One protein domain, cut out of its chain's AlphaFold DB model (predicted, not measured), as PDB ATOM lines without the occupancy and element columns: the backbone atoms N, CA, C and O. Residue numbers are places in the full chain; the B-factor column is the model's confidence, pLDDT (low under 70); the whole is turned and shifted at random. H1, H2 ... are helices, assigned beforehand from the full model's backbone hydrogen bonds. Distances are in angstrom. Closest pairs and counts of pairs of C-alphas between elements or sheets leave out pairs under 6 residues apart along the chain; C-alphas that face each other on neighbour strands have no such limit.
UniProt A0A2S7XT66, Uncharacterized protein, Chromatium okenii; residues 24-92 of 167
ATOM      1  N   SER A  24     335.095 360.902 212.366       96.12
ATOM      2  CA  SER A  24     336.250 361.580 211.760       96.12
ATOM      3  C   SER A  24     337.514 360.720 211.713       96.12
ATOM      4  O   SER A  24     338.338 360.901 210.820       96.12
ATOM      5  N   ASP A  25     337.667 359.792 212.658       96.81
ATOM      6  CA  ASP A  25     338.860 358.950 212.784       96.81
ATOM      7  C   ASP A  25     338.840 357.813 211.754       96.81
ATOM      8  O   ASP A  25     339.880 357.370 211.288       96.81
ATOM      9  N   VAL A  26     337.639 357.386 211.356       96.25
ATOM     10  CA  VAL A  26     337.384 356.280 210.420       96.25
ATOM     11  C   VAL A  26     336.797 356.766 209.092       96.25
ATOM     12  O   VAL A  26     336.113 356.030 208.385       96.25
ATOM     13  N   THR A  27     337.026 358.036 208.751       94.56
ATOM     14  CA  THR A  27     336.647 358.598 207.447       94.56
ATOM     15  C   THR A  27     337.788 358.413 206.455       94.56
ATOM     16  O   THR A  27     338.942 358.705 206.767       94.56
ATOM     17  N   TYR A  28     337.463 357.951 205.246       90.38
ATOM     18  CA  TYR A  28     338.442 357.804 204.172       90.38
ATOM     19  C   TYR A  28     339.163 359.133 203.892       90.38
ATOM     20  O   TYR A  28     338.526 360.183 203.803       90.38
ATOM     21  N   GLY A  29     340.489 359.079 203.755       91.12
ATOM     22  CA  GLY A  29     341.350 360.257 203.619       91.12
ATOM     23  C   GLY A  29     341.938 360.780 204.937       91.12
ATOM     24  O   GLY A  29     342.758 361.692 204.901       91.12
ATOM     25  N   ASN A  30     341.567 360.208 206.088       93.88
ATOM     26  CA  ASN A  30     342.305 360.409 207.337       93.88
ATOM     27  C   ASN A  30     343.699 359.755 207.232       93.88
ATOM     28  O   ASN A  30     343.809 358.637 206.732       93.88
ATOM     29  N   GLU A  31     344.745 360.430 207.721       95.44
ATOM     30  CA  GLU A  31     346.137 359.944 207.690       95.44
ATOM     31  C   GLU A  31     346.292 358.555 208.328       95.44
ATOM     32  O   GLU A  31     347.008 357.713 207.798       95.44
ATOM     33  N   ASN A  32     345.528 358.277 209.390       96.12
ATOM     34  CA  ASN A  32     345.566 357.010 210.123       96.12
ATOM     35  C   ASN A  32     344.318 356.149 209.865       96.12
ATOM     36  O   ASN A  32     343.912 355.366 210.724       96.12
ATOM     37  N   TYR A  33     343.673 356.300 208.700       95.69
ATOM     38  CA  TYR A  33     342.408 355.629 208.377       95.69
ATOM     39  C   TYR A  33     342.447 354.115 208.637       95.69
ATOM     40  O   TYR A  33     341.591 353.596 209.351       95.69
ATOM     41  N   HIS A  34     343.449 353.408 208.105       96.31
ATOM     42  CA  HIS A  34     343.545 351.950 208.244       96.31
ATOM     43  C   HIS A  34     343.770 351.518 209.695       96.31
ATOM     44  O   HIS A  34     343.067 350.641 210.191       96.31
ATOM     45  N   GLU A  35     344.673 352.191 210.409       97.25
ATOM     46  CA  GLU A  35     344.943 351.917 211.825       97.25
ATOM     47  C   GLU A  35     343.690 352.130 212.684       97.25
ATOM     48  O   GLU A  35     343.370 351.316 213.552       97.25
ATOM     49  N   LYS A  36     342.928 353.195 212.407       97.62
ATOM     50  CA  LYS A  36     341.678 353.504 213.111       97.62
ATOM     51  C   LYS A  36     340.545 352.549 212.762       97.62
ATOM     52  O   LYS A  36     339.726 352.247 213.629       97.62
ATOM     53  N   MET A  37     340.505 352.035 211.538       97.75
ATOM     54  CA  MET A  37     339.565 350.988 211.140       97.75
ATOM     55  C   MET A  37     339.882 349.647 211.814       97.75
ATOM     56  O   MET A  37     338.968 348.979 212.299       97.75
ATOM     57  N   GLU A  38     341.157 349.274 211.928       97.38
ATOM     58  CA  GLU A  38     341.572 348.093 212.695       97.38
ATOM     59  C   GLU A  38     341.276 348.244 214.193       97.38
ATOM     60  O   GLU A  38     340.796 347.307 214.839       97.38
ATOM     61  N   GLU A  39     341.543 349.423 214.761       97.19
ATOM     62  CA  GLU A  39     341.197 349.750 216.145       97.19
ATOM     63  C   GLU A  39     339.681 349.617 216.364       97.19
ATOM     64  O   GLU A  39     339.245 348.954 217.310       97.19
ATOM     65  N   LEU A  40     338.872 350.156 215.446       97.38
ATOM     66  CA  LEU A  40     337.418 350.015 215.463       97.38
ATOM     67  C   LEU A  40     336.996 348.545 215.427       97.38
ATOM     68  O   LEU A  40     336.171 348.143 216.246       97.38
ATOM     69  N   ALA A  41     337.557 347.744 214.519       97.88
ATOM     70  CA  ALA A  41     337.220 346.331 214.376       97.88
ATOM     71  C   ALA A  41     337.510 345.539 215.663       97.88
ATOM     72  O   ALA A  41     336.672 344.751 216.115       97.88
ATOM     73  N   LYS A  42     338.647 345.814 216.314       97.19
ATOM     74  CA  LYS A  42     339.032 345.210 217.602       97.19
ATOM     75  C   LYS A  42     338.088 345.624 218.734       97.19
ATOM     76  O   LYS A  42     337.574 344.761 219.447       97.19
ATOM     77  N   ILE A  43     337.807 346.921 218.889       96.31
ATOM     78  CA  ILE A  43     336.917 347.426 219.954       96.31
ATOM     79  C   ILE A  43     335.475 346.937 219.738       96.31
ATOM     80  O   ILE A  43     334.795 346.565 220.698       96.31
ATOM     81  N   ALA A  44     335.014 346.890 218.485       96.75
ATOM     82  CA  ALA A  44     333.697 346.376 218.112       96.75
ATOM     83  C   ALA A  44     333.597 344.842 218.191       96.75
ATOM     84  O   ALA A  44     332.491 344.315 218.066       96.75
ATOM     85  N   ARG A  45     334.712 344.139 218.447       97.06
ATOM     86  CA  ARG A  45     334.803 342.673 218.520       97.06
ATOM     87  C   ARG A  45     334.312 341.992 217.240       97.06
ATOM     88  O   ARG A  45     333.578 341.007 217.314       97.06
ATOM     89  N   LEU A  46     334.700 342.535 216.085       97.12
ATOM     90  CA  LEU A  46     334.484 341.852 214.810       97.12
ATOM     91  C   LEU A  46     335.284 340.537 214.784       97.12
ATOM     92  O   LEU A  46     336.329 340.462 215.446       97.12
ATOM     93  N   PRO A  47     334.820 339.505 214.056       95.12
ATOM     94  CA  PRO A  47     335.547 338.248 213.909       95.12
ATOM     95  C   PRO A  47     337.003 338.493 213.499       95.12
ATOM     96  O   PRO A  47     337.275 339.240 212.561       95.12
ATOM     97  N   ASP A  48     337.934 337.925 214.268       94.06
ATOM     98  CA  ASP A  48     339.388 338.061 214.095       94.06
ATOM     99  C   ASP A  48     339.922 339.508 214.070       94.06
ATOM    100  O   ASP A  48     341.055 339.761 213.661       94.06
ATOM    101  N   GLY A  49     339.124 340.485 214.520       92.69
ATOM    102  CA  GLY A  49     339.453 341.908 214.409       92.69
ATOM    103  C   GLY A  49     339.529 342.404 212.960       92.69
ATOM    104  O   GLY A  49     340.120 343.453 212.714       92.69
ATOM    105  N   TYR A  50     338.956 341.660 212.014       94.56
ATOM    106  CA  TYR A  50     338.947 341.989 210.595       94.56
ATOM    107  C   TYR A  50     337.737 342.854 210.228       94.56
ATOM    108  O   TYR A  50     336.644 342.699 210.777       94.56
ATOM    109  N   TYR A  51     337.918 343.745 209.255       96.19
ATOM    110  CA  TYR A  51     336.834 344.487 208.624       96.19
ATOM    111  C   TYR A  51     336.923 344.333 207.102       96.19
ATOM    112  O   TYR A  51     337.997 344.244 206.518       96.19
ATOM    113  N   SER A  52     335.765 344.299 206.449       95.38
ATOM    114  CA  SER A  52     335.651 344.152 204.994       95.38
ATOM    115  C   SER A  52     335.238 345.467 204.335       95.38
ATOM    116  O   SER A  52     334.753 346.381 205.001       95.38
ATOM    117  N   ARG A  53     335.293 345.528 203.001       94.75
ATOM    118  CA  ARG A  53     334.717 346.641 202.219       94.75
ATOM    119  C   ARG A  53     333.246 346.948 202.540       94.75
ATOM    120  O   ARG A  53     332.795 348.071 202.356       94.75
ATOM    121  N   TYR A  54     332.476 345.956 202.997       95.50
ATOM    122  CA  TYR A  54     331.081 346.169 203.392       95.50
ATOM    123  C   TYR A  54     330.998 346.887 204.737       95.50
ATOM    124  O   TYR A  54     330.172 347.780 204.897       95.50
ATOM    125  N   HIS A  55     331.901 346.569 205.668       97.31
ATOM    126  CA  HIS A  55     332.037 347.316 206.915       97.31
ATOM    127  C   HIS A  55     332.417 348.777 206.647       97.31
ATOM    128  O   HIS A  55     331.812 349.669 207.239       97.31
ATOM    129  N   GLU A  56     333.347 349.033 205.722       96.50
ATOM    130  CA  GLU A  56     333.693 350.398 205.294       96.50
ATOM    131  C   GLU A  56     332.469 351.156 204.749       96.50
ATOM    132  O   GLU A  56     332.202 352.284 205.178       96.50
ATOM    133  N   ASP A  57     331.684 350.535 203.856       95.50
ATOM    134  CA  ASP A  57     330.462 351.141 203.303       95.50
ATOM    135  C   ASP A  57     329.425 351.433 204.401       95.50
ATOM    136  O   ASP A  57     328.871 352.533 204.482       95.50
ATOM    137  N   PHE A  58     329.217 350.482 205.316       96.94
ATOM    138  CA  PHE A  58     328.332 350.658 206.465       96.94
ATOM    139  C   PHE A  58     328.773 351.820 207.362       96.94
ATOM    140  O   PHE A  58     327.955 352.680 207.691       96.94
ATOM    141  N   ILE A  59     330.057 351.889 207.727       96.69
ATOM    142  CA  ILE A  59     330.614 352.955 208.575       96.69
ATOM    143  C   ILE A  59     330.450 354.314 207.899       96.69
ATOM    144  O   ILE A  59     329.951 355.252 208.525       96.69
ATOM    145  N   SER A  60     330.792 354.412 206.613       95.31
ATOM    146  CA  SER A  60     330.634 355.641 205.832       95.31
ATOM    147  C   SER A  60     329.183 356.129 205.840       95.31
ATOM    148  O   SER A  60     328.903 357.288 206.171       95.31
ATOM    149  N   ARG A  61     328.218 355.252 205.547       95.12
ATOM    150  CA  ARG A  61     326.788 355.606 205.531       95.12
ATOM    151  C   ARG A  61     326.259 355.961 206.917       95.12
ATOM    152  O   ARG A  61     325.534 356.948 207.050       95.12
ATOM    153  N   LEU A  62     326.660 355.211 207.944       95.75
ATOM    154  CA  LEU A  62     326.281 355.449 209.334       95.75
ATOM    155  C   LEU A  62     326.784 356.814 209.817       95.75
ATOM    156  O   LEU A  62     326.046 357.577 210.448       95.75
ATOM    157  N   CYS A  63     328.030 357.151 209.497       95.25
ATOM    158  CA  CYS A  63     328.637 358.418 209.878       95.25
ATOM    159  C   CYS A  63     328.021 359.617 209.152       95.25
ATOM    160  O   CYS A  63     327.871 360.674 209.769       95.25
ATOM    161  N   ASN A  64     327.567 359.419 207.914       92.50
ATOM    162  CA  ASN A  64     326.886 360.425 207.098       92.50
ATOM    163  C   ASN A  64     325.359 360.503 207.328       92.50
ATOM    164  O   ASN A  64     324.682 361.284 206.662       92.50
ATOM    165  N   GLY A  65     324.794 359.696 208.237       87.38
ATOM    166  CA  GLY A  65     323.359 359.702 208.558       87.38
ATOM    167  C   GLY A  65     322.445 359.077 207.493       87.38
ATOM    168  O   GLY A  65     321.228 359.272 207.535       87.38
ATOM    169  N   LYS A  66     322.995 358.313 206.541       83.69
ATOM    170  CA  LYS A  66     322.249 357.654 205.454       83.69
ATOM    171  C   LYS A  66     321.745 356.274 205.886       83.69
ATOM    172  O   LYS A  66     322.224 355.243 205.424       83.69
ATOM    173  N   ASN A  67     320.765 356.254 206.792       76.88
ATOM    174  CA  ASN A  67     320.367 355.029 207.499       76.88
ATOM    175  C   ASN A  67     319.579 354.004 206.662       76.88
ATOM    176  O   ASN A  67     319.579 352.828 207.011       76.88
ATOM    177  N   GLN A  68     318.887 354.417 205.592       72.75
ATOM    178  CA  GLN A  68     318.004 353.520 204.824       72.75
ATOM    179  C   GLN A  68     318.766 352.383 204.129       72.75
ATOM    180  O   GLN A  68     318.268 351.265 204.058       72.75
ATOM    181  N   ASP A  69     319.993 352.649 203.692       84.69
ATOM    182  CA  ASP A  69     320.809 351.661 202.989       84.69
ATOM    183  C   ASP A  69     321.607 350.750 203.935       84.69
ATOM    184  O   ASP A  69     322.093 349.702 203.516       84.69
ATOM    185  N   LEU A  70     321.730 351.123 205.217       93.25
ATOM    186  CA  LEU A  70     322.397 350.293 206.227       93.25
ATOM    187  C   LEU A  70     321.649 348.978 206.427       93.25
ATOM    188  O   LEU A  70     322.255 347.910 206.486       93.25
ATOM    189  N   ASP A  71     320.319 349.065 206.489       93.69
ATOM    190  CA  ASP A  71     319.466 347.898 206.686       93.69
ATOM    191  C   ASP A  71     319.576 346.928 205.507       93.69
ATOM    192  O   ASP A  71     319.492 345.724 205.718       93.69
ATOM    193  N   ARG A  72     319.819 347.430 204.286       92.75
ATOM    194  CA  ARG A  72     319.999 346.584 203.102       92.75
ATOM    195  C   ARG A  72     321.257 345.727 203.201       92.75
ATOM    196  O   ARG A  72     321.179 344.542 202.924       92.75
ATOM    197  N   LEU A  73     322.386 346.282 203.654       94.75
ATOM    198  CA  LEU A  73     323.626 345.508 203.838       94.75
ATOM    199  C   LEU A  73     323.428 344.326 204.799       94.75
ATOM    200  O   LEU A  73     323.998 343.255 204.604       94.75
ATOM    201  N   ILE A  74     322.593 344.511 205.818       95.81
ATOM    202  CA  ILE A  74     322.270 343.471 206.798       95.81
ATOM    203  C   ILE A  74     321.238 342.494 206.230       95.81
ATOM    204  O   ILE A  74     321.376 341.282 206.403       95.81
ATOM    205  N   ASP A  75     320.218 342.998 205.530       95.50
ATOM    206  CA  ASP A  75     319.184 342.170 204.908       95.50
ATOM    207  C   ASP A  75     319.786 341.201 203.881       95.50
ATOM    208  O   ASP A  75     319.559 339.988 203.942       95.50
ATOM    209  N   ASP A  76     320.679 341.730 203.048       93.69
ATOM    210  CA  ASP A  76     321.446 341.025 202.023       93.69
ATOM    211  C   ASP A  76     322.550 340.117 202.615       93.69
ATOM    212  O   ASP A  76     323.209 339.365 201.891       93.69
ATOM    213  N   GLY A  77     322.765 340.161 203.936       93.94
ATOM    214  CA  GLY A  77     323.733 339.324 204.649       93.94
ATOM    215  C   GLY A  77     325.193 339.660 204.343       93.94
ATOM    216  O   GLY A  77     326.029 338.762 204.312       93.94
ATOM    217  N   TYR A  78     325.507 340.921 204.041       93.50
ATOM    218  CA  TYR A  78     326.886 341.396 203.891       93.50
ATOM    219  C   TYR A  78     327.566 341.702 205.231       93.50
ATOM    220  O   TYR A  78     328.792 341.673 205.306       93.50
ATOM    221  N   ILE A  79     326.775 342.019 206.260       95.69
ATOM    222  CA  ILE A  79     327.229 342.332 207.623       95.69
ATOM    223  C   ILE A  79     326.249 341.697 208.609       95.69
ATOM    224  O   ILE A  79     325.032 341.762 208.395       95.69
ATOM    225  N   ASP A  80     326.750 341.119 209.702       95.81
ATOM    226  CA  ASP A  80     325.880 340.613 210.760       95.81
ATOM    227  C   ASP A  80     325.219 341.764 211.543       95.81
ATOM    228  O   ASP A  80     325.811 342.810 211.825       95.81
ATOM    229  N   ALA A  81     323.966 341.576 211.959       96.50
ATOM    230  CA  ALA A  81     323.230 342.598 212.701       96.50
ATOM    231  C   ALA A  81     323.929 343.001 214.020       96.50
ATOM    232  O   ALA A  81     323.860 344.166 214.431       96.50
ATOM    233  N   LYS A  82     324.612 342.064 214.691       97.00
ATOM    234  CA  LYS A  82     325.358 342.327 215.930       97.00
ATOM    235  C   LYS A  82     326.652 343.083 215.658       97.00
ATOM    236  O   LYS A  82     327.002 343.949 216.461       97.00
ATOM    237  N   GLU A  83     327.331 342.802 214.548       97.69
ATOM    238  CA  GLU A  83     328.513 343.555 214.104       97.69
ATOM    239  C   GLU A  83     328.135 345.015 213.841       97.69
ATOM    240  O   GLU A  83     328.698 345.926 214.453       97.69
ATOM    241  N   ALA A  84     327.087 345.236 213.042       97.19
ATOM    242  CA  ALA A  84     326.551 346.561 212.741       97.19
ATOM    243  C   ALA A  84     326.169 347.345 214.013       97.19
ATOM    244  O   ALA A  84     326.493 348.529 214.160       97.19
ATOM    245  N   GLN A  85     325.508 346.684 214.970       97.25
ATOM    246  CA  GLN A  85     325.156 347.297 216.252       97.25
ATOM    247  C   GLN A  85     326.392 347.626 217.106       97.25
ATOM    248  O   GLN A  85     326.417 348.661 217.779       97.25
ATOM    249  N   SER A  86     327.407 346.761 217.096       97.06
ATOM    250  CA  SER A  86     328.638 346.948 217.869       97.06
ATOM    251  C   SER A  86     329.466 348.107 217.317       97.06
ATOM    252  O   SER A  86     329.842 348.989 218.087       97.06
ATOM    253  N   ILE A  87     329.631 348.188 215.994       97.62
ATOM    254  CA  ILE A  87     330.271 349.321 215.307       97.62
ATOM    255  C   ILE A  87     329.576 350.634 215.663       97.62
ATOM    256  O   ILE A  87     330.227 351.596 216.077       97.62
ATOM    257  N   ALA A  88     328.243 350.674 215.563       96.69
ATOM    258  CA  ALA A  88     327.494 351.882 215.881       96.69
ATOM    259  C   ALA A  88     327.704 352.331 217.330       96.69
ATOM    260  O   ALA A  88     327.891 353.522 217.578       96.69
ATOM    261  N   ARG A  89     327.741 351.387 218.277       96.25
ATOM    262  CA  ARG A  89     328.010 351.685 219.687       96.25
ATOM    263  C   ARG A  89     329.396 352.295 219.892       96.25
ATOM    264  O   ARG A  89     329.492 353.284 220.615       96.25
ATOM    265  N   VAL A  90     330.436 351.733 219.268       96.62
ATOM    266  CA  VAL A  90     331.814 352.247 219.390       96.62
ATOM    267  C   VAL A  90     331.919 353.676 218.861       96.62
ATOM    268  O   VAL A  90     332.523 354.519 219.515       96.62
ATOM    269  N   LEU A  91     331.245 353.972 217.748       96.25
ATOM    270  CA  LEU A  91     331.225 355.302 217.128       96.25
ATOM    271  C   LEU A  91     330.255 356.294 217.800       96.25
ATOM    272  O   LEU A  91     329.993 357.375 217.262       96.25
ATOM    273  N   GLY A  92     329.658 355.928 218.940       95.12
ATOM    274  CA  GLY A  92     328.699 356.772 219.657       95.12
ATOM    275  C   GLY A  92     327.396 357.031 218.888       95.12
ATOM    276  O   GLY A  92     326.716 358.031 219.127       95.12
TER     277      GLY A  92
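AT A GLANCE: This is residues 24 to 92 of the 167 residues of an uncharacterized protein of Chromatium okenii (UniProt A0A2S7XT66). Look first at H2, one of the two longest helices: it forms a helical hairpin with H3, while H1 stands across from H3 on the other side of H2. H4 runs slantwise from near the end of H3 to the end of H1, where H4 and H1 make a corner. The printed part has 69 residues, with four named helices in the order H1, H2, H3, H4 and no named strand; the class is all helix. It is compact, with a radius of gyration of the C-alphas of 11.0 A, and spans 31 by 26 by 21 A.

IN THESE COORDINATES: Find C-alpha 53 at (334.717, 346.641, 202.219); from there H2, residues 53 to 63, runs 15.3 A to C-alpha 63. H1, residues 33 to 43, begins at C-alpha 33, (342.408, 355.629, 208.377), and is 15.2 A long. H3 covers residues 68 to 75, 11.4 A. H4, residues 81 to 90, runs 14.5 A and ends at C-alpha 90, (331.814, 352.247, 219.390).

HOW THE PARTS SIT: Start at Phe 58 and Leu 70, whose C-alphas, 6.0 A apart, are the closest of the hairpin H2 and H3; the two touch at a shallow tilt of 34 degrees, only just short of steep, and run opposite ways. H2 and H4 only just touch, with 3 pairs of C-alphas within 8 A, the closest those of Leu 62 and Ala 88 at 7.6 A; their tilt is steep, 52 degrees, the same way. H1 and H4 touch only at their ends, closest at the C-alphas of Ile 43 and Val 90, 7.0 A. H1 and H3 are apart. In H1, H2 and H4 every O i to N i+4 pair is within hydrogen-bond range; in H3, 3 of 4 are.

THE WHOLE: The C-alphas of Glu 31 and Asp 75, the two farthest apart, are 32.4 A from each other. The printed part has no cut and no long link, and no printed residue is under 70 in pLDDT.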